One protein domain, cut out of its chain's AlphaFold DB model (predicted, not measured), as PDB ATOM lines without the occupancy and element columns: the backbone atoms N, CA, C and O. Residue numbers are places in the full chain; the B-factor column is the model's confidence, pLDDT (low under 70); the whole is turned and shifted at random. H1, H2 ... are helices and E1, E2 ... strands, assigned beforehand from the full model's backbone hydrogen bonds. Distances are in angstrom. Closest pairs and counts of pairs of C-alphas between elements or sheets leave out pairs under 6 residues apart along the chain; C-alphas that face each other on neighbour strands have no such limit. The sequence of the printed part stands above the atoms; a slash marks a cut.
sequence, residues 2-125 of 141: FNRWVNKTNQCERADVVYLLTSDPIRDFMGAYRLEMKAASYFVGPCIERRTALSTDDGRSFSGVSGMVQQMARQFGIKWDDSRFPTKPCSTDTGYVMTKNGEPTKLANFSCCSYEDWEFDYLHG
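Overview. This is residues 2 to 125 of the 141 residues of the protein "Peptidase M12B domain-containing protein" of Ixodes ricinus (UniProt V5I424). A small three-strand sheet, E1, E5 and E4, has helix H2 lying along one face and the short helix H1 over the other. The hairpin E2 and E3 turns away from the sheet where E3 runs on into E4, and after H2 a long stretch with no named element, residues 76 to 111, leads to H3, which lies apart from the sheet and from H2. The printed part has 124 residues, with three named helices and five named strands in the order H1 E1 E2 E3 E4 E5 H2 H3; the main sheet is mixed, in the order E1 E5 E4, and E2 and E3 form an antiparallel sheet of their own. The class is mixed, helices and strands, with under half of the residues in named elements. The whole is compact, with a radius of gyration of the C-alphas of 15.1 A and spans of 45 by 34 by 33 A.

Along the chain. H1 is residues 2 to 6, 6.3 A long, and begins at C-alpha 2 at (43.337, 29.122, -34.029). E1 is residues 18 to 22, 13.1 A. E2 is residues 26 to 30, 13.1 A, and E3 residues 33 to 37, 12.3 A. E4 is residues 39 to 41, 7.2 A, and E5 residues 52 to 56, 14.1 A. H2 is residues 64 to 75, 16.3 A, beginning at C-alpha 64 at (50.954, 43.506, -38.445). H3 is residues 112 to 123, 15.9 A, with C-alpha 123 at (24.538, 45.674, -47.905).

Arrangement. E5 is the inner strand. It is parallel to E1 at 17 degrees, with N 20 and O 53 2.9 A apart, and antiparallel to E4 at 175 degrees, with N 40 and O 54 2.9 A apart; E4 and E5 are a hairpin. H2 is on the sheet at a height of 7.2 A, over E5 and E4, and runs along the strands, at 25 degrees to E5 on the local plane; its closest C-alphas to E5 are those of Gly 64 and Thr 56, 5.3 A apart. H1 is on the opposite face at a height of 8.7 A. E3 runs on into E4 at 92 degrees. In the hairpin of E2 and E3, antiparallel at 148 degrees, N 37 and O 26 are 2.8 A apart. H3 is not on the sheet and is apart from H2. In H1, H2 and H3 every O i to N i+4 pair is within hydrogen-bond range.

Size, cuts and confidence. The two C-alphas farthest apart, those of Asn 10 and Thr 87, are 46.6 A apart. Residues 8 to 13 stand free. The printed part has no cut. The links H1 to E1 and H2 to H3 are long, of 11 and 36 residues. The mean pLDDT of the printed part is 84.2; residues under 70 are 30, 32 to 33, 47, 83 to 89 and 120 to 125.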
ATOM      1  N   PHE A   2      43.976  27.972 -34.693       91.81
ATOM      2  CA  PHE A   2      43.337  29.122 -34.029       91.81
ATOM      3  C   PHE A   2      41.796  29.161 -34.128       91.81
ATOM      4  O   PHE A   2      41.127  29.171 -33.102       91.81
ATOM      5  N   ASN A   3      41.217  29.047 -35.333       91.56
ATOM      6  CA  ASN A   3      39.755  29.033 -35.516       91.56
ATOM      7  C   ASN A   3      39.035  27.960 -34.679       91.56
ATOM      8  O   ASN A   3      37.992  28.203 -34.082       91.56
ATOM      9  N   ARG A   4      39.627  26.763 -34.590       92.00
ATOM     10  CA  ARG A   4      39.071  25.651 -33.808       92.00
ATOM     11  C   ARG A   4      39.092  25.949 -32.310       92.00
ATOM     12  O   ARG A   4      38.191  25.514 -31.606       92.00
ATOM     13  N   TRP A   5      40.123  26.643 -31.833       92.50
ATOM     14  CA  TRP A   5      40.194  27.083 -30.444       92.50
ATOM     15  C   TRP A   5      39.116  28.138 -30.156       92.50
ATOM     16  O   TRP A   5      38.342  27.950 -29.221       92.50
ATOM     17  N   VAL A   6      38.975  29.152 -31.022       92.75
ATOM     18  CA  VAL A   6      37.949  30.209 -30.901       92.75
ATOM     19  C   VAL A   6      36.527  29.644 -30.855       92.75
ATOM     20  O   VAL A   6      35.705  30.126 -30.084       92.75
ATOM     21  N   ASN A   7      36.230  28.606 -31.638       90.06
ATOM     22  CA  ASN A   7      34.895  27.998 -31.656       90.06
ATOM     23  C   ASN A   7      34.620  27.060 -30.469       90.06
ATOM     24  O   ASN A   7      33.481  26.656 -30.270       90.06
ATOM     25  N   LYS A   8      35.646  26.677 -29.700       91.19
ATOM     26  CA  LYS A   8      35.498  25.832 -28.503       91.19
ATOM     27  C   LYS A   8      35.476  26.626 -27.203       91.19
ATOM     28  O   LYS A   8      34.986  26.120 -26.199       91.19
ATOM     29  N   THR A   9      36.055  27.822 -27.201       86.31
ATOM     30  CA  THR A   9      36.060  28.716 -26.042       86.31
ATOM     31  C   THR A   9      34.796  29.574 -26.014       86.31
ATOM     32  O   THR A   9      34.304  30.004 -27.055       86.31
ATOM     33  N   ASN A  10      34.288  29.872 -24.819       83.88
ATOM     34  CA  ASN A  10      33.209  30.844 -24.620       83.88
ATOM     35  C   ASN A  10      33.730  32.291 -24.507       83.88
ATOM     36  O   ASN A  10      32.945  33.234 -24.568       83.88
ATOM     37  N   GLN A  11      35.049  32.493 -24.399       83.25
ATOM     38  CA  GLN A  11      35.660  33.813 -24.170       83.25
ATOM     39  C   GLN A  11      35.349  34.842 -25.263       83.25
ATOM     40  O   GLN A  11      35.334  36.040 -25.000       83.25
ATOM     41  N   CYS A  12      35.092  34.389 -26.489       81.31
ATOM     42  CA  CYS A  12      34.829  35.259 -27.633       81.31
ATOM     43  C   CYS A  12      33.396  35.119 -28.156       81.31
ATOM     44  O   CYS A  12      33.137  35.453 -29.308       81.31
ATOM     45  N   GLU A  13      32.462  34.585 -27.364       81.69
ATOM     46  CA  GLU A  13      31.107  34.264 -27.827       81.69
ATOM     47  C   GLU A  13      30.410  35.463 -28.483       81.69
ATOM     48  O   GLU A  13      29.875  35.330 -29.584       81.69
ATOM     49  N   ARG A  14      30.532  36.648 -27.875       83.44
ATOM     50  CA  ARG A  14      29.908  37.894 -28.347       83.44
ATOM     51  C   ARG A  14      30.685  38.621 -29.450       83.44
ATOM     52  O   ARG A  14      30.174  39.595 -29.981       83.44
ATOM     53  N   ALA A  15      31.898  38.184 -29.787       86.69
ATOM     54  CA  ALA A  15      32.724  38.866 -30.778       86.69
ATOM     55  C   ALA A  15      32.296  38.509 -32.212       86.69
ATOM     56  O   ALA A  15      32.205  37.329 -32.565       86.69
ATOM     57  N   ASP A  16      32.100  39.514 -33.067       85.50
ATOM     58  CA  ASP A  16      31.784  39.299 -34.488       85.50
ATOM     59  C   ASP A  16      32.993  38.807 -35.293       85.50
ATOM     60  O   ASP A  16      32.839  38.034 -36.243       85.50
ATOM     61  N   VAL A  17      34.192  39.232 -34.881       89.62
ATOM     62  CA  VAL A  17      35.495  38.827 -35.418       89.62
ATOM     63  C   VAL A  17      36.469  38.643 -34.255       89.62
ATOM     64  O   VAL A  17      36.487  39.441 -33.323       89.62
ATOM     65  N   VAL A  18      37.300  37.603 -34.319       93.50
ATOM     66  CA  VAL A  18      38.394  37.366 -33.369       93.50
ATOM     67  C   VAL A  18      39.713  37.406 -34.124       93.50
ATOM     68  O   VAL A  18      39.903  36.679 -35.102       93.50
ATOM     69  N   TYR A  19      40.620  38.261 -33.668       95.19
ATOM     70  CA  TYR A  19      41.887  38.514 -34.334       95.19
ATOM     71  C   TYR A  19      43.061  37.986 -33.510       95.19
ATOM     72  O   TYR A  19      43.093  38.182 -32.297       95.19
ATOM     73  N   LEU A  20      44.030  37.341 -34.161       95.25
ATOM     74  CA  LEU A  20      45.303  36.959 -33.550       95.25
ATOM     75  C   LEU A  20      46.445  37.764 -34.168       95.25
ATOM     76  O   LEU A  20      46.749  37.619 -35.348       95.25
ATOM     77  N   LEU A  21      47.103  38.565 -33.337       94.69
ATOM     78  CA  LEU A  21      48.379  39.192 -33.655       94.69
ATOM     79  C   LEU A  21      49.490  38.340 -33.036       94.69
ATOM     80  O   LEU A  21      49.423  38.031 -31.846       94.69
ATOM     81  N   THR A  22      50.470  37.911 -33.827       93.44
ATOM     82  CA  THR A  22      51.510  36.983 -33.353       93.44
ATOM     83  C   THR A  22      52.877  37.294 -33.949       93.44
ATOM     84  O   THR A  22      52.962  37.769 -35.071       93.44
ATOM     85  N   SER A  23      53.958  36.988 -33.234       92.88
ATOM     86  CA  SER A  23      55.312  36.986 -33.803       92.88
ATOM     87  C   SER A  23      55.647  35.681 -34.537       92.88
ATOM     88  O   SER A  23      56.651  35.609 -35.248       92.88
ATOM     89  N   ASP A  24      54.813  34.647 -34.387       92.19
ATOM     90  CA  ASP A  24      55.034  33.348 -35.016       92.19
ATOM     91  C   ASP A  24      54.757  33.399 -36.527       92.19
ATOM     92  O   ASP A  24      53.689  33.861 -36.942       92.19
ATOM     93  N   PRO A  25      55.649  32.850 -37.376       90.19
ATOM     94  CA  PRO A  25      55.421  32.801 -38.814       90.19
ATOM     95  C   PRO A  25      54.157  32.017 -39.174       90.19
ATOM     96  O   PRO A  25      54.009  30.843 -38.816       90.19
ATOM     97  N   ILE A  26      53.281  32.634 -39.966       90.75
ATOM     98  CA  ILE A  26      52.118  31.954 -40.535       90.75
ATOM     99  C   ILE A  26      52.593  31.175 -41.756       90.75
ATOM    100  O   ILE A  26      53.249  31.713 -42.645       90.75
ATOM    101  N   ARG A  27      52.277  29.884 -41.794       87.75
ATOM    102  CA  ARG A  27      52.724  28.978 -42.851       87.75
ATOM    103  C   ARG A  27      51.526  28.293 -43.470       87.75
ATOM    104  O   ARG A  27      50.704  27.734 -42.743       87.75
ATOM    105  N   ASP A  28      51.481  28.312 -44.792       79.75
ATOM    106  CA  ASP A  28      50.603  27.463 -45.580       79.75
ATOM    107  C   ASP A  28      51.433  26.384 -46.283       79.75
ATOM    108  O   ASP A  28      52.562  26.623 -46.727       79.75
ATOM    109  N   PHE A  29      50.885  25.177 -46.338       73.25
ATOM    110  CA  PHE A  29      51.520  24.026 -46.963       73.25
ATOM    111  C   PHE A  29      50.745  23.682 -48.232       73.25
ATOM    112  O   PHE A  29      49.738  22.976 -48.196       73.25
ATOM    113  N   MET A  30      51.235  24.172 -49.369       69.94
ATOM    114  CA  MET A  30      50.715  23.798 -50.684       69.94
ATOM    115  C   MET A  30      51.542  22.630 -51.229       69.94
ATOM    116  O   MET A  30      52.562  22.812 -51.899       69.94
ATOM    117  N   GLY A  31      51.122  21.406 -50.903       70.12
ATOM    118  CA  GLY A  31      51.871  20.193 -51.241       70.12
ATOM    119  C   GLY A  31      53.206  20.134 -50.492       70.12
ATOM    120  O   GLY A  31      53.222  20.120 -49.266       70.12
ATOM    121  N   ALA A  32      54.325  20.101 -51.225       68.62
ATOM    122  CA  ALA A  32      55.677  20.093 -50.651       68.62
ATOM    123  C   ALA A  32      56.243  21.501 -50.365       68.62
ATOM    124  O   ALA A  32      57.306  21.620 -49.754       68.62
ATOM    125  N   TYR A  33      55.565  22.567 -50.805       68.00
ATOM    126  CA  TYR A  33      56.047  23.937 -50.650       68.00
ATOM    127  C   TYR A  33      55.503  24.573 -49.376       68.00
ATOM    128  O   TYR A  33      54.299  24.544 -49.110       68.00
ATOM    129  N   ARG A  34      56.406  25.187 -48.608       76.94
ATOM    130  CA  ARG A  34      56.058  26.001 -47.448       76.94
ATOM    131  C   ARG A  34      56.007  27.465 -47.857       76.94
ATOM    132  O   ARG A  34      57.047  28.078 -48.080       76.94
ATOM    133  N   LEU A  35      54.798  28.008 -47.942       82.56
ATOM    134  CA  LEU A  35      54.570  29.422 -48.194       82.56
ATOM    135  C   LEU A  35      54.453  30.141 -46.850       82.56
ATOM    136  O   LEU A  35      53.573  29.829 -46.048       82.56
ATOM    137  N   GLU A  36      55.341  31.094 -46.587       85.75
ATOM    138  CA  GLU A  36      55.201  31.969 -45.424       85.75
ATOM    139  C   GLU A  36      54.269  33.128 -45.783       85.75
ATOM    140  O   GLU A  36      54.498  33.869 -46.740       85.75
ATOM    141  N   MET A  37      53.173  33.241 -45.038       89.62
ATOM    142  CA  MET A  37      52.168  34.282 -45.198       89.62
ATOM    143  C   MET A  37      52.353  35.329 -44.105       89.62
ATOM    144  O   MET A  37      52.671  35.003 -42.965       89.62
ATOM    145  N   LYS A  38      52.098  36.595 -44.430       93.38
ATOM    146  CA  LYS A  38      52.104  37.680 -43.437       93.38
ATOM    147  C   LYS A  38      50.769  37.823 -42.713       93.38
ATOM    148  O   LYS A  38      50.721  38.266 -41.573       93.38
ATOM    149  N   ALA A  39      49.669  37.454 -43.365       95.12
ATOM    150  CA  ALA A  39      48.342  37.503 -42.773       95.12
ATOM    151  C   ALA A  39      47.372  36.548 -43.478       95.12
ATOM    152  O   ALA A  39      47.561  36.215 -44.654       95.12
ATOM    153  N   ALA A  40      46.341  36.103 -42.761       93.75
ATOM    154  CA  ALA A  40      45.327  35.190 -43.274       93.75
ATOM    155  C   ALA A  40      43.966  35.367 -42.583       93.75
ATOM    156  O   ALA A  40      43.875  35.644 -41.386       93.75
ATOM    157  N   SER A  41      42.898  35.131 -43.338       93.44
ATOM    158  CA  SER A  41      41.522  35.088 -42.851       93.44
ATOM    159  C   SER A  41      40.659  34.198 -43.728       93.44
ATOM    160  O   SER A  41      40.988  33.919 -44.891       93.44
ATOM    161  N   TYR A  42      39.498  33.829 -43.195       90.75
ATOM    162  CA  TYR A  42      38.397  33.394 -44.039       90.75
ATOM    163  C   TYR A  42      37.873  34.575 -44.882       90.75
ATOM    164  O   TYR A  42      38.188  35.744 -44.649       90.75
ATOM    165  N   PHE A  43      37.131  34.254 -45.938       87.50
ATOM    166  CA  PHE A  43      36.416  35.233 -46.753       87.50
ATOM    167  C   PHE A  43      34.934  35.117 -46.420       87.50
ATOM    168  O   PHE A  43      34.425  33.994 -46.390       87.50
ATOM    169  N   VAL A  44      34.259  36.240 -46.152       82.12
ATOM    170  CA  VAL A  44      32.854  36.243 -45.691       82.12
ATOM    171  C   VAL A  44      32.685  35.346 -44.451       82.12
ATOM    172  O   VAL A  44      31.912  34.391 -44.421       82.12
ATOM    173  N   GLY A  45      33.513  35.601 -43.439       70.50
ATOM    174  CA  GLY A  45      33.597  34.804 -42.212       70.50
ATOM    175  C   GLY A  45      32.900  35.331 -40.942       70.50
ATOM    176  O   GLY A  45      32.686  34.508 -40.046       70.50
ATOM    177  N   PRO A  46      32.552  36.628 -40.785       73.81
ATOM    178  CA  PRO A  46      31.883  37.132 -39.591       73.81
ATOM    179  C   PRO A  46      30.569  36.405 -39.311       73.81
ATOM    180  O   PRO A  46      29.889  35.943 -40.226       73.81
ATOM    181  N   CYS A  47      30.188  36.357 -38.033       68.06
ATOM    182  CA  CYS A  47      28.896  35.836 -37.560       68.06
ATOM    183  C   CYS A  47      28.643  34.326 -37.751       68.06
ATOM    184  O   CYS A  47      27.580  33.847 -37.356       68.06
ATOM    185  N   ILE A  48      29.608  33.582 -38.296       74.69
ATOM    186  CA  ILE A  48      29.610  32.116 -38.407       74.69
ATOM    187  C   ILE A  48      30.881  31.534 -37.763       74.69
ATOM    188  O   ILE A  48      31.749  32.268 -37.292       74.69
ATOM    189  N   GLU A  49      31.054  30.209 -37.787       82.62
ATOM    190  CA  GLU A  49      32.245  29.498 -37.275       82.62
ATOM    191  C   GLU A  49      33.578  29.857 -37.973       82.62
ATOM    192  O   GLU A  49      34.608  29.232 -37.720       82.62
ATOM    193  N   ARG A  50      33.587  30.842 -38.878       87.38
ATOM    194  CA  ARG A  50      34.744  31.304 -39.661       87.38
ATOM    195  C   ARG A  50      35.143  32.741 -39.310       87.38
ATOM    196  O   ARG A  50      35.752  33.444 -40.108       87.38
ATOM    197  N   ARG A  51      34.828  33.190 -38.096       89.69
ATOM    198  CA  ARG A  51      35.035  34.571 -37.630       89.69
ATOM    199  C   ARG A  51      36.477  34.933 -37.246       89.69
ATOM    200  O   ARG A  51      36.678  35.908 -36.532       89.69
ATOM    201  N   THR A  52      37.479  34.163 -37.670       94.25
ATOM    202  CA  THR A  52      38.877  34.395 -37.275       94.25
ATOM    203  C   THR A  52      39.747  34.969 -38.385       94.25
ATOM    204  O   THR A  52      39.591  34.645 -39.565       94.25
ATOM    205  N   ALA A  53      40.690  35.810 -37.974       95.00
ATOM    206  CA  ALA A  53      41.739  36.382 -38.806       95.00
ATOM    207  C   ALA A  53      43.042  36.486 -38.002       95.00
ATOM    208  O   ALA A  53      43.014  36.478 -36.770       95.00
ATOM    209  N   LEU A  54      44.181  36.553 -38.692       95.50
ATOM    210  CA  LEU A  54      45.482  36.706 -38.050       95.50
ATOM    211  C   LEU A  54      46.523  37.402 -38.935       95.50
ATOM    212  O   LEU A  54      46.439  37.327 -40.164       95.50
ATOM    213  N   SER A  55      47.521  38.017 -38.304       95.88
ATOM    214  CA  SER A  55      48.733  38.536 -38.948       95.88
ATOM    215  C   SER A  55      49.963  38.331 -38.079       95.88
ATOM    216  O   SER A  55      49.883  38.191 -36.855       95.88
ATOM    217  N   THR A  56      51.107  38.307 -38.753       95.06
ATOM    218  CA  THR A  56      52.412  38.407 -38.119       95.06
ATOM    219  C   THR A  56      52.709  39.860 -37.756       95.06
ATOM    220  O   THR A  56      52.491  40.739 -38.588       95.06
ATOM    221  N   ASP A  57      53.271  40.102 -36.579       94.44
ATOM    222  CA  ASP A  57      53.761  41.405 -36.131       94.44
ATOM    223  C   ASP A  57      55.133  41.256 -35.469       94.44
ATOM    224  O   ASP A  57      55.397  40.292 -34.747       94.44
ATOM    225  N   ASP A  58      56.018  42.212 -35.727       92.44
ATOM    226  CA  ASP A  58      57.376  42.229 -35.179       92.44
ATOM    227  C   ASP A  58      57.467  42.835 -33.766       92.44
ATOM    228  O   ASP A  58      58.549  42.840 -33.175       92.44
ATOM    229  N   GLY A  59      56.366  43.372 -33.228       89.94
ATOM    230  CA  GLY A  59      56.298  44.045 -31.931       89.94
ATOM    231  C   GLY A  59      57.071  45.363 -31.865       89.94
ATOM    232  O   GLY A  59      57.231  45.917 -30.777       89.94
ATOM    233  N   ARG A  60      57.598  45.854 -32.993       91.00
ATOM    234  CA  ARG A  60      58.493  47.025 -33.048       91.00
ATOM    235  C   ARG A  60      57.962  48.126 -33.946       91.00
ATOM    236  O   ARG A  60      58.110  49.297 -33.614       91.00
ATOM    237  N   SER A  61      57.397  47.754 -35.089       86.88
ATOM    238  CA  SER A  61      57.038  48.689 -36.156       86.88
ATOM    239  C   SER A  61      55.547  48.695 -36.488       86.88
ATOM    240  O   SER A  61      55.153  49.321 -37.467       86.88
ATOM    241  N   PHE A  62      54.715  48.017 -35.684       85.38
ATOM    242  CA  PHE A  62      53.293  47.794 -35.980       85.38
ATOM    243  C   PHE A  62      53.076  47.142 -37.358       85.38
ATOM    244  O   PHE A  62      52.074  47.386 -38.036       85.38
ATOM    245  N   SER A  63      54.036  46.322 -37.794       89.19
ATOM    246  CA  SER A  63      54.056  45.682 -39.115       89.19
ATOM    247  C   SER A  63      52.829  44.807 -39.391       89.19
ATOM    248  O   SER A  63      52.448  44.630 -40.548       89.19
ATOM    249  N   GLY A  64      52.165  44.309 -38.350       92.12
ATOM    250  CA  GLY A  64      50.954  43.506 -38.445       92.12
ATOM    251  C   GLY A  64      49.667  44.310 -38.630       92.12
ATOM    252  O   GLY A  64      48.644  43.706 -38.965       92.12
ATOM    253  N   VAL A  65      49.681  45.642 -38.454       92.12
ATOM    254  CA  VAL A  65      48.471  46.487 -38.536       92.12
ATOM    255  C   VAL A  65      47.880  46.496 -39.940       92.12
ATOM    256  O   VAL A  65      46.668  46.341 -40.087       92.12
ATOM    257  N   SER A  66      48.702  46.618 -40.985       93.31
ATOM    258  CA  SER A  66      48.186  46.573 -42.360       93.31
ATOM    259  C   SER A  66      47.553  45.214 -42.665       93.31
ATOM    260  O   SER A  66      46.434  45.152 -43.177       93.31
ATOM    261  N   GLY A  67      48.209  44.127 -42.245       95.31
ATOM    262  CA  GLY A  67      47.662  42.775 -42.317       95.31
ATOM    263  C   GLY A  67      46.337  42.640 -41.566       95.31
ATOM    264  O   GLY A  67      45.408  42.016 -42.075       95.31
ATOM    265  N   MET A  68      46.205  43.269 -40.397       95.56
ATOM    266  CA  MET A  68      44.960  43.296 -39.630       95.56
ATOM    267  C   MET A  68      43.817  43.938 -40.396       95.56
ATOM    268  O   MET A  68      42.790  43.286 -40.595       95.56
ATOM    269  N   VAL A  69      44.009  45.163 -40.879       95.38
ATOM    270  CA  VAL A  69      42.974  45.886 -41.627       95.38
ATOM    271  C   VAL A  69      42.565  45.101 -42.876       95.38
ATOM    272  O   VAL A  69      41.377  44.901 -43.124       95.38
ATOM    273  N   GLN A  70      43.538  44.580 -43.621       95.81
ATOM    274  CA  GLN A  70      43.294  43.796 -44.833       95.81
ATOM    275  C   GLN A  70      42.493  42.521 -44.560       95.81
ATOM    276  O   GLN A  70      41.532  42.218 -45.263       95.81
ATOM    277  N   GLN A  71      42.853  41.763 -43.524       95.38
ATOM    278  CA  GLN A  71      42.140  40.530 -43.196       95.38
ATOM    279  C   GLN A  71      40.744  40.792 -42.620       95.38
ATOM    280  O   GLN A  71      39.822  40.018 -42.879       95.38
ATOM    281  N   MET A  72      40.554  41.889 -41.882       92.94
ATOM    282  CA  MET A  72      39.217  42.328 -41.476       92.94
ATOM    283  C   MET A  72      38.362  42.682 -42.699       92.94
ATOM    284  O   MET A  72      37.235  42.210 -42.808       92.94
ATOM    285  N   ALA A  73      38.906  43.418 -43.669       92.62
ATOM    286  CA  ALA A  73      38.208  43.723 -44.917       92.62
ATOM    287  C   ALA A  73      37.788  42.449 -45.676       92.62
ATOM    288  O   ALA A  73      36.635  42.318 -46.092       92.62
ATOM    289  N   ARG A  74      38.676  41.448 -45.765       92.25
ATOM    290  CA  ARG A  74      38.352  40.143 -46.368       92.25
ATOM    291  C   ARG A  74      37.256  39.386 -45.634       92.25
ATOM    292  O   ARG A  74      36.416  38.746 -46.273       92.25
ATOM    293  N   GLN A  75      37.234  39.463 -44.305       89.69
ATOM    294  CA  GLN A  75      36.134  38.912 -43.519       89.69
ATOM    295  C   GLN A  75      34.801  39.538 -43.948       89.69
ATOM    296  O   GLN A  75      33.821  38.814 -44.084       89.69
ATOM    297  N   PHE A  76      34.766  40.828 -44.278       87.12
ATOM    298  CA  PHE A  76      33.561  41.502 -44.776       87.12
ATOM    299  C   PHE A  76      33.270  41.312 -46.271       87.12
ATOM    300  O   PHE A  76      32.313  41.895 -46.773       87.12
ATOM    301  N   GLY A  77      34.024  40.460 -46.971       86.12
ATOM    302  CA  GLY A  77      33.780  40.149 -48.380       86.12
ATOM    303  C   GLY A  77      34.509  41.059 -49.368       86.12
ATOM    304  O   GLY A  77      34.332  40.904 -50.570       86.12
ATOM    305  N   ILE A  78      35.377  41.955 -48.897       89.69
ATOM    306  CA  ILE A  78      36.184  42.802 -49.779       89.69
ATOM    307  C   ILE A  78      37.296  41.955 -50.409       89.69
ATOM    308  O   ILE A  78      38.024  41.240 -49.705       89.69
ATOM    309  N   LYS A  79      37.420  41.996 -51.738       88.50
ATOM    310  CA  LYS A  79      38.438  41.238 -52.476       88.50
ATOM    311  C   LYS A  79      39.750  42.020 -52.545       88.50
ATOM    312  O   LYS A  79      39.832  43.180 -52.153       88.50
ATOM    313  N   TRP A  80      40.806  41.349 -52.998       90.12
ATOM    314  CA  TRP A  80      42.056  42.030 -53.324       90.12
ATOM    315  C   TRP A  80      41.855  42.919 -54.551       90.12
ATOM    316  O   TRP A  80      41.130  42.540 -55.471       90.12
ATOM    317  N   ASP A  81      42.533  44.063 -54.569       87.31
ATOM    318  CA  ASP A  81      42.683  44.874 -55.769       87.31
ATOM    319  C   ASP A  81      43.403  44.012 -56.818       87.31
ATOM    320  O   ASP A  81      44.532  43.572 -56.602       87.31
ATOM    321  N   ASP A  82      42.734  43.705 -57.928       74.62
ATOM    322  CA  ASP A  82      43.291  42.920 -59.029       74.62
ATOM    323  C   ASP A  82      43.094  43.701 -60.333       74.62
ATOM    324  O   ASP A  82      41.991  44.138 -60.674       74.62
ATOM    325  N   SER A  83      44.185  43.862 -61.081       57.56
ATOM    326  CA  SER A  83      44.273  44.626 -62.325       57.56
ATOM    327  C   SER A  83      43.587  43.956 -63.522       57.56
ATOM    328  O   SER A  83      43.707  44.448 -64.644       57.56
ATOM    329  N   ARG A  84      42.874  42.835 -63.331       58.50
ATOM    330  CA  ARG A  84      42.154  42.135 -64.412       58.50
ATOM    331  C   ARG A  84      41.091  42.981 -65.117       58.50
ATOM    332  O   ARG A  84      40.706  42.636 -66.233       58.50
ATOM    333  N   PHE A  85      40.651  44.088 -64.517       53.03
ATOM    334  CA  PHE A  85      39.734  45.036 -65.144       53.03
ATOM    335  C   PHE A  85      40.423  46.394 -65.366       53.03
ATOM    336  O   PHE A  85      40.530  47.188 -64.433       53.03
ATOM    337  N   PRO A  86      40.872  46.701 -66.601       50.78
ATOM    338  CA  PRO A  86      41.660  47.903 -66.901       50.78
ATOM    339  C   PRO A  86      40.865  49.217 -66.825       50.78
ATOM    340  O   PRO A  86      41.429  50.293 -66.995       50.78
ATOM    341  N   THR A  87      39.552  49.155 -66.595       54.94
ATOM    342  CA  THR A  87      38.653  50.316 -66.620       54.94
ATOM    343  C   THR A  87      38.526  51.045 -65.281       54.94
ATOM    344  O   THR A  87      37.888  52.096 -65.241       54.94
ATOM    345  N   LYS A  88      39.128  50.540 -64.191       62.03
ATOM    346  CA  LYS A  88      39.108  51.188 -62.866       62.03
ATOM    347  C   LYS A  88      40.508  51.223 -62.233       62.03
ATOM    348  O   LYS A  88      41.271  50.277 -62.409       62.03
ATOM    349  N   PRO A  89      40.861  52.278 -61.471       63.50
ATOM    350  CA  PRO A  89      42.197  52.494 -60.898       63.50
ATOM    351  C   PRO A  89      42.499  51.594 -59.681       63.50
ATOM    352  O   PRO A  89      43.094  52.033 -58.698       63.50
ATOM    353  N   CYS A  90      42.106  50.323 -59.726       72.88
ATOM    354  CA  CYS A  90      42.315  49.348 -58.653       72.88
ATOM    355  C   CYS A  90      43.510  48.445 -58.973       72.88
ATOM    356  O   CYS A  90      43.461  47.231 -58.798       72.88
ATOM    357  N   SER A  91      44.571  49.047 -59.519       73.50
ATOM    358  CA  SER A  91      45.823  48.350 -59.787       73.50
ATOM    359  C   SER A  91      46.513  47.965 -58.480       73.50
ATOM    360  O   SER A  91      46.496  48.718 -57.501       73.50
ATOM    361  N   THR A  92      47.215  46.837 -58.520       74.38
ATOM    362  CA  THR A  92      48.107  46.349 -57.462       74.38
ATOM    363  C   THR A  92      49.328  47.251 -57.220       74.38
ATOM    364  O   THR A  92      50.109  46.995 -56.308       74.38
ATOM    365  N   ASP A  93      49.517  48.310 -58.006       78.19
ATOM    366  CA  ASP A  93      50.665  49.214 -57.865       78.19
ATOM    367  C   ASP A  93      50.324  50.520 -57.132       78.19
ATOM    368  O   ASP A  93      51.221  51.226 -56.655       78.19
ATOM    369  N   THR A  94      49.030  50.836 -56.995       81.31
ATOM    370  CA  THR A  94      48.570  52.093 -56.387       81.31
ATOM    371  C   THR A  94      48.850  52.137 -54.882       81.31
ATOM    372  O   THR A  94      49.148  53.196 -54.330       81.31
ATOM    373  N   GLY A  95      48.828  50.979 -54.212       88.06
ATOM    374  CA  GLY A  95      49.165  50.859 -52.791       88.06
ATOM    375  C   GLY A  95      48.018  51.192 -51.833       88.06
ATOM    376  O   GLY A  95      48.291  51.634 -50.713       88.06
ATOM    377  N   TYR A  96      46.770  50.991 -52.266       91.81
ATOM    378  CA  TYR A  96      45.589  50.989 -51.398       91.81
ATOM    379  C   TYR A  96      45.630  49.827 -50.397       91.81
ATOM    380  O   TYR A  96      46.474  48.929 -50.469       91.81
ATOM    381  N   VAL A  97      44.696  49.835 -49.443       93.94
ATOM    382  CA  VAL A  97      44.648  48.829 -48.375       93.94
ATOM    383  C   VAL A  97      44.638  47.403 -48.926       93.94
ATOM    384  O   VAL A  97      45.429  46.578 -48.474       93.94
ATOM    385  N   MET A  98      43.819  47.128 -49.942       93.12
ATOM    386  CA  MET A  98      43.602  45.787 -50.499       93.12
ATOM    387  C   MET A  98      44.556  45.426 -51.639       93.12
ATOM    388  O   MET A  98      44.284  44.523 -52.421       93.12
ATOM    389  N   THR A  99      45.702  46.089 -51.729       90.50
ATOM    390  CA  THR A  99      46.659  45.878 -52.816       90.50
ATOM    391  C   THR A  99      47.540  44.642 -52.609       90.50
ATOM    392  O   THR A  99      47.791  43.892 -53.552       90.50
ATOM    393  N   LYS A 100      48.047  44.407 -51.389       89.88
ATOM    394  CA  LYS A 100      48.995  43.310 -51.135       89.88
ATOM    395  C   LYS A 100      48.885  42.757 -49.717       89.88
ATOM    396  O   LYS A 100      48.902  43.505 -48.746       89.88
ATOM    397  N   ASN A 101      48.821  41.431 -49.613       91.00
ATOM    398  CA  ASN A 101      48.555  40.732 -48.359       91.00
ATOM    399  C   ASN A 101      49.670  40.887 -47.311       91.00
ATOM    400  O   ASN A 101      50.789  40.418 -47.510       91.00
ATOM    401  N   GLY A 102      49.317  41.481 -46.173       90.38
ATOM    402  CA  GLY A 102      50.155  41.698 -44.999       90.38
ATOM    403  C   GLY A 102      51.324  42.650 -45.226       90.38
ATOM    404  O   GLY A 102      52.211  42.729 -44.385       90.38
ATOM    405  N   GLU A 103      51.356  43.357 -46.355       91.44
ATOM    406  CA  GLU A 103      52.366  44.378 -46.611       91.44
ATOM    407  C   GLU A 103      51.899  45.749 -46.128       91.44
ATOM    408  O   GLU A 103      50.690  46.007 -46.099       91.44
ATOM    409  N   PRO A 104      52.830  46.649 -45.775       90.62
ATOM    410  CA  PRO A 104      52.507  48.048 -45.549       90.62
ATOM    411  C   PRO A 104      51.816  48.658 -46.768       90.62
ATOM    412  O   PRO A 104      52.176  48.383 -47.917       90.62
ATOM    413  N   THR A 105      50.833  49.512 -46.513       89.88
ATOM    414  CA  THR A 105      50.084  50.207 -47.559       89.88
ATOM    415  C   THR A 105      50.663  51.610 -47.728       89.88
ATOM    416  O   THR A 105      51.133  52.222 -46.769       89.88
ATOM    417  N   LYS A 106      50.666  52.131 -48.961       90.94
ATOM    418  CA  LYS A 106      51.089  53.520 -49.224       90.94
ATOM    419  C   LYS A 106      49.968  54.501 -48.894       90.94
ATOM    420  O   LYS A 106      50.226  55.623 -48.473       90.94
ATOM    421  N   LEU A 107      48.729  54.068 -49.113       90.06
ATOM    422  CA  LEU A 107      47.512  54.819 -48.854       90.06
ATOM    423  C   LEU A 107      46.719  54.118 -47.749       90.06
ATOM    424  O   LEU A 107      46.600  52.891 -47.731       90.06
ATOM    425  N   ALA A 108      46.145  54.903 -46.840       89.62
ATOM    426  CA  ALA A 108      45.285  54.404 -45.765       89.62
ATOM    427  C   ALA A 108      43.822  54.183 -46.208       89.62
ATOM    428  O   ALA A 108      42.979  53.824 -45.393       89.62
ATOM    429  N   ASN A 109      43.522  54.391 -47.496       91.69
ATOM    430  CA  ASN A 109      42.172  54.294 -48.045       91.69
ATOM    431  C   ASN A 109      41.956  52.966 -48.784       91.69
ATOM    432  O   ASN A 109      42.890  52.358 -49.314       91.69
ATOM    433  N   PHE A 110      40.695  52.554 -48.863       91.31
ATOM    434  CA  PHE A 110      40.250  51.504 -49.771       91.31
ATOM    435  C   PHE A 110      40.137  52.045 -51.204       91.31
ATOM    436  O   PHE A 110      39.889  53.236 -51.411       91.31
ATOM    437  N   SER A 111      40.333  51.175 -52.197       89.56
ATOM    438  CA  SER A 111      40.122  51.518 -53.606       89.56
ATOM    439  C   SER A 111      38.625  51.648 -53.913       89.56
ATOM    440  O   SER A 111      37.783  51.136 -53.172       89.56
ATOM    441  N   CYS A 112      38.262  52.267 -55.040       87.31
ATOM    442  CA  CYS A 112      36.861  52.288 -55.478       87.31
ATOM    443  C   CYS A 112      36.287  50.874 -55.687       87.31
ATOM    444  O   CYS A 112      35.122  50.648 -55.384       87.31
ATOM    445  N   CYS A 113      37.103  49.902 -56.111       85.69
ATOM    446  CA  CYS A 113      36.657  48.515 -56.267       85.69
ATOM    447  C   CYS A 113      36.352  47.848 -54.925       85.69
ATOM    448  O   CYS A 113      35.386  47.100 -54.818       85.69
ATOM    449  N   SER A 114      37.132  48.158 -53.885       87.88
ATOM    450  CA  SER A 114      36.851  47.673 -52.533       87.88
ATOM    451  C   SER A 114      35.492  48.166 -52.019       87.88
ATOM    452  O   SER A 114      34.766  47.405 -51.383       87.88
ATOM    453  N   TYR A 115      35.133  49.424 -52.307       85.69
ATOM    454  CA  TYR A 115      33.823  49.974 -51.944       85.69
ATOM    455  C   TYR A 115      32.678  49.294 -52.703       85.69
ATOM    456  O   TYR A 115      31.674  48.946 -52.088       85.69
ATOM    457  N   GLU A 116      32.844  49.056 -54.004       81.44
ATOM    458  CA  GLU A 116      31.838  48.378 -54.832       81.44
ATOM    459  C   GLU A 116      31.590  46.929 -54.393       81.44
ATOM    460  O   GLU A 116      30.438  46.513 -54.261       81.44
ATOM    461  N   ASP A 117      32.659  46.171 -54.121       77.88
ATOM    462  CA  ASP A 117      32.553  44.811 -53.580       77.88
ATOM    463  C   ASP A 117      31.790  44.814 -52.247       77.88
ATOM    464  O   ASP A 117      30.916  43.975 -52.019       77.88
ATOM    465  N   TRP A 118      32.094  45.774 -51.370       77.19
ATOM    466  CA  TRP A 118      31.453  45.866 -50.064       77.19
ATOM    467  C   TRP A 118      29.961  46.206 -50.164       77.19
ATOM    468  O   TRP A 118      29.138  45.559 -49.512       77.19
ATOM    469  N   GLU A 119      29.588  47.175 -50.998       71.06
ATOM    470  CA  GLU A 119      28.190  47.561 -51.211       71.06
ATOM    471  C   GLU A 119      27.361  46.383 -51.753       71.06
ATOM    472  O   GLU A 119      26.293  46.062 -51.216       71.06
ATOM    473  N   PHE A 120      27.890  45.674 -52.754       63.22
ATOM    474  CA  PHE A 120      27.202  44.557 -53.393       63.22
ATOM    475  C   PHE A 120      27.062  43.335 -52.472       63.22
ATOM    476  O   PHE A 120      25.956  42.818 -52.280       63.22
ATOM    477  N   ASP A 121      28.158  42.874 -51.863       64.38
ATOM    478  CA  ASP A 121      28.165  41.610 -51.116       64.38
ATOM    479  C   ASP A 121      27.587  41.746 -49.697       64.38
ATOM    480  O   ASP A 121      27.016  40.788 -49.155       64.38
ATOM    481  N   TYR A 122      27.713  42.924 -49.077       62.97
ATOM    482  CA  TYR A 122      27.413  43.104 -47.658       62.97
ATOM    483  C   TYR A 122      26.072  43.802 -47.392       62.97
ATOM    484  O   TYR A 122      25.298  43.322 -46.552       62.97
ATOM    485  N   LEU A 123      25.766  44.891 -48.111       57.97
ATOM    486  CA  LEU A 123      24.538  45.674 -47.905       57.97
ATOM    487  C   LEU A 123      23.346  45.084 -48.666       57.97
ATOM    488  O   LEU A 123      22.280  44.889 -48.078       57.97
ATOM    489  N   HIS A 124      23.531  44.711 -49.933       53.78
ATOM    490  CA  HIS A 124      22.460  44.106 -50.732       53.78
ATOM    491  C   HIS A 124      22.251  42.609 -50.444       53.78
ATOM    492  O   HIS A 124      21.147  42.092 -50.615       53.78
ATOM    493  N   GLY A 125      23.272  41.914 -49.929       57.47
ATOM    494  CA  GLY A 125      23.237  40.474 -49.649       57.47
ATOM    495  C   GLY A 125      22.573  40.037 -48.329       57.47
ATOM    496  O   GLY A 125      22.590  38.845 -48.029       57.47
TER     497      GLY A 125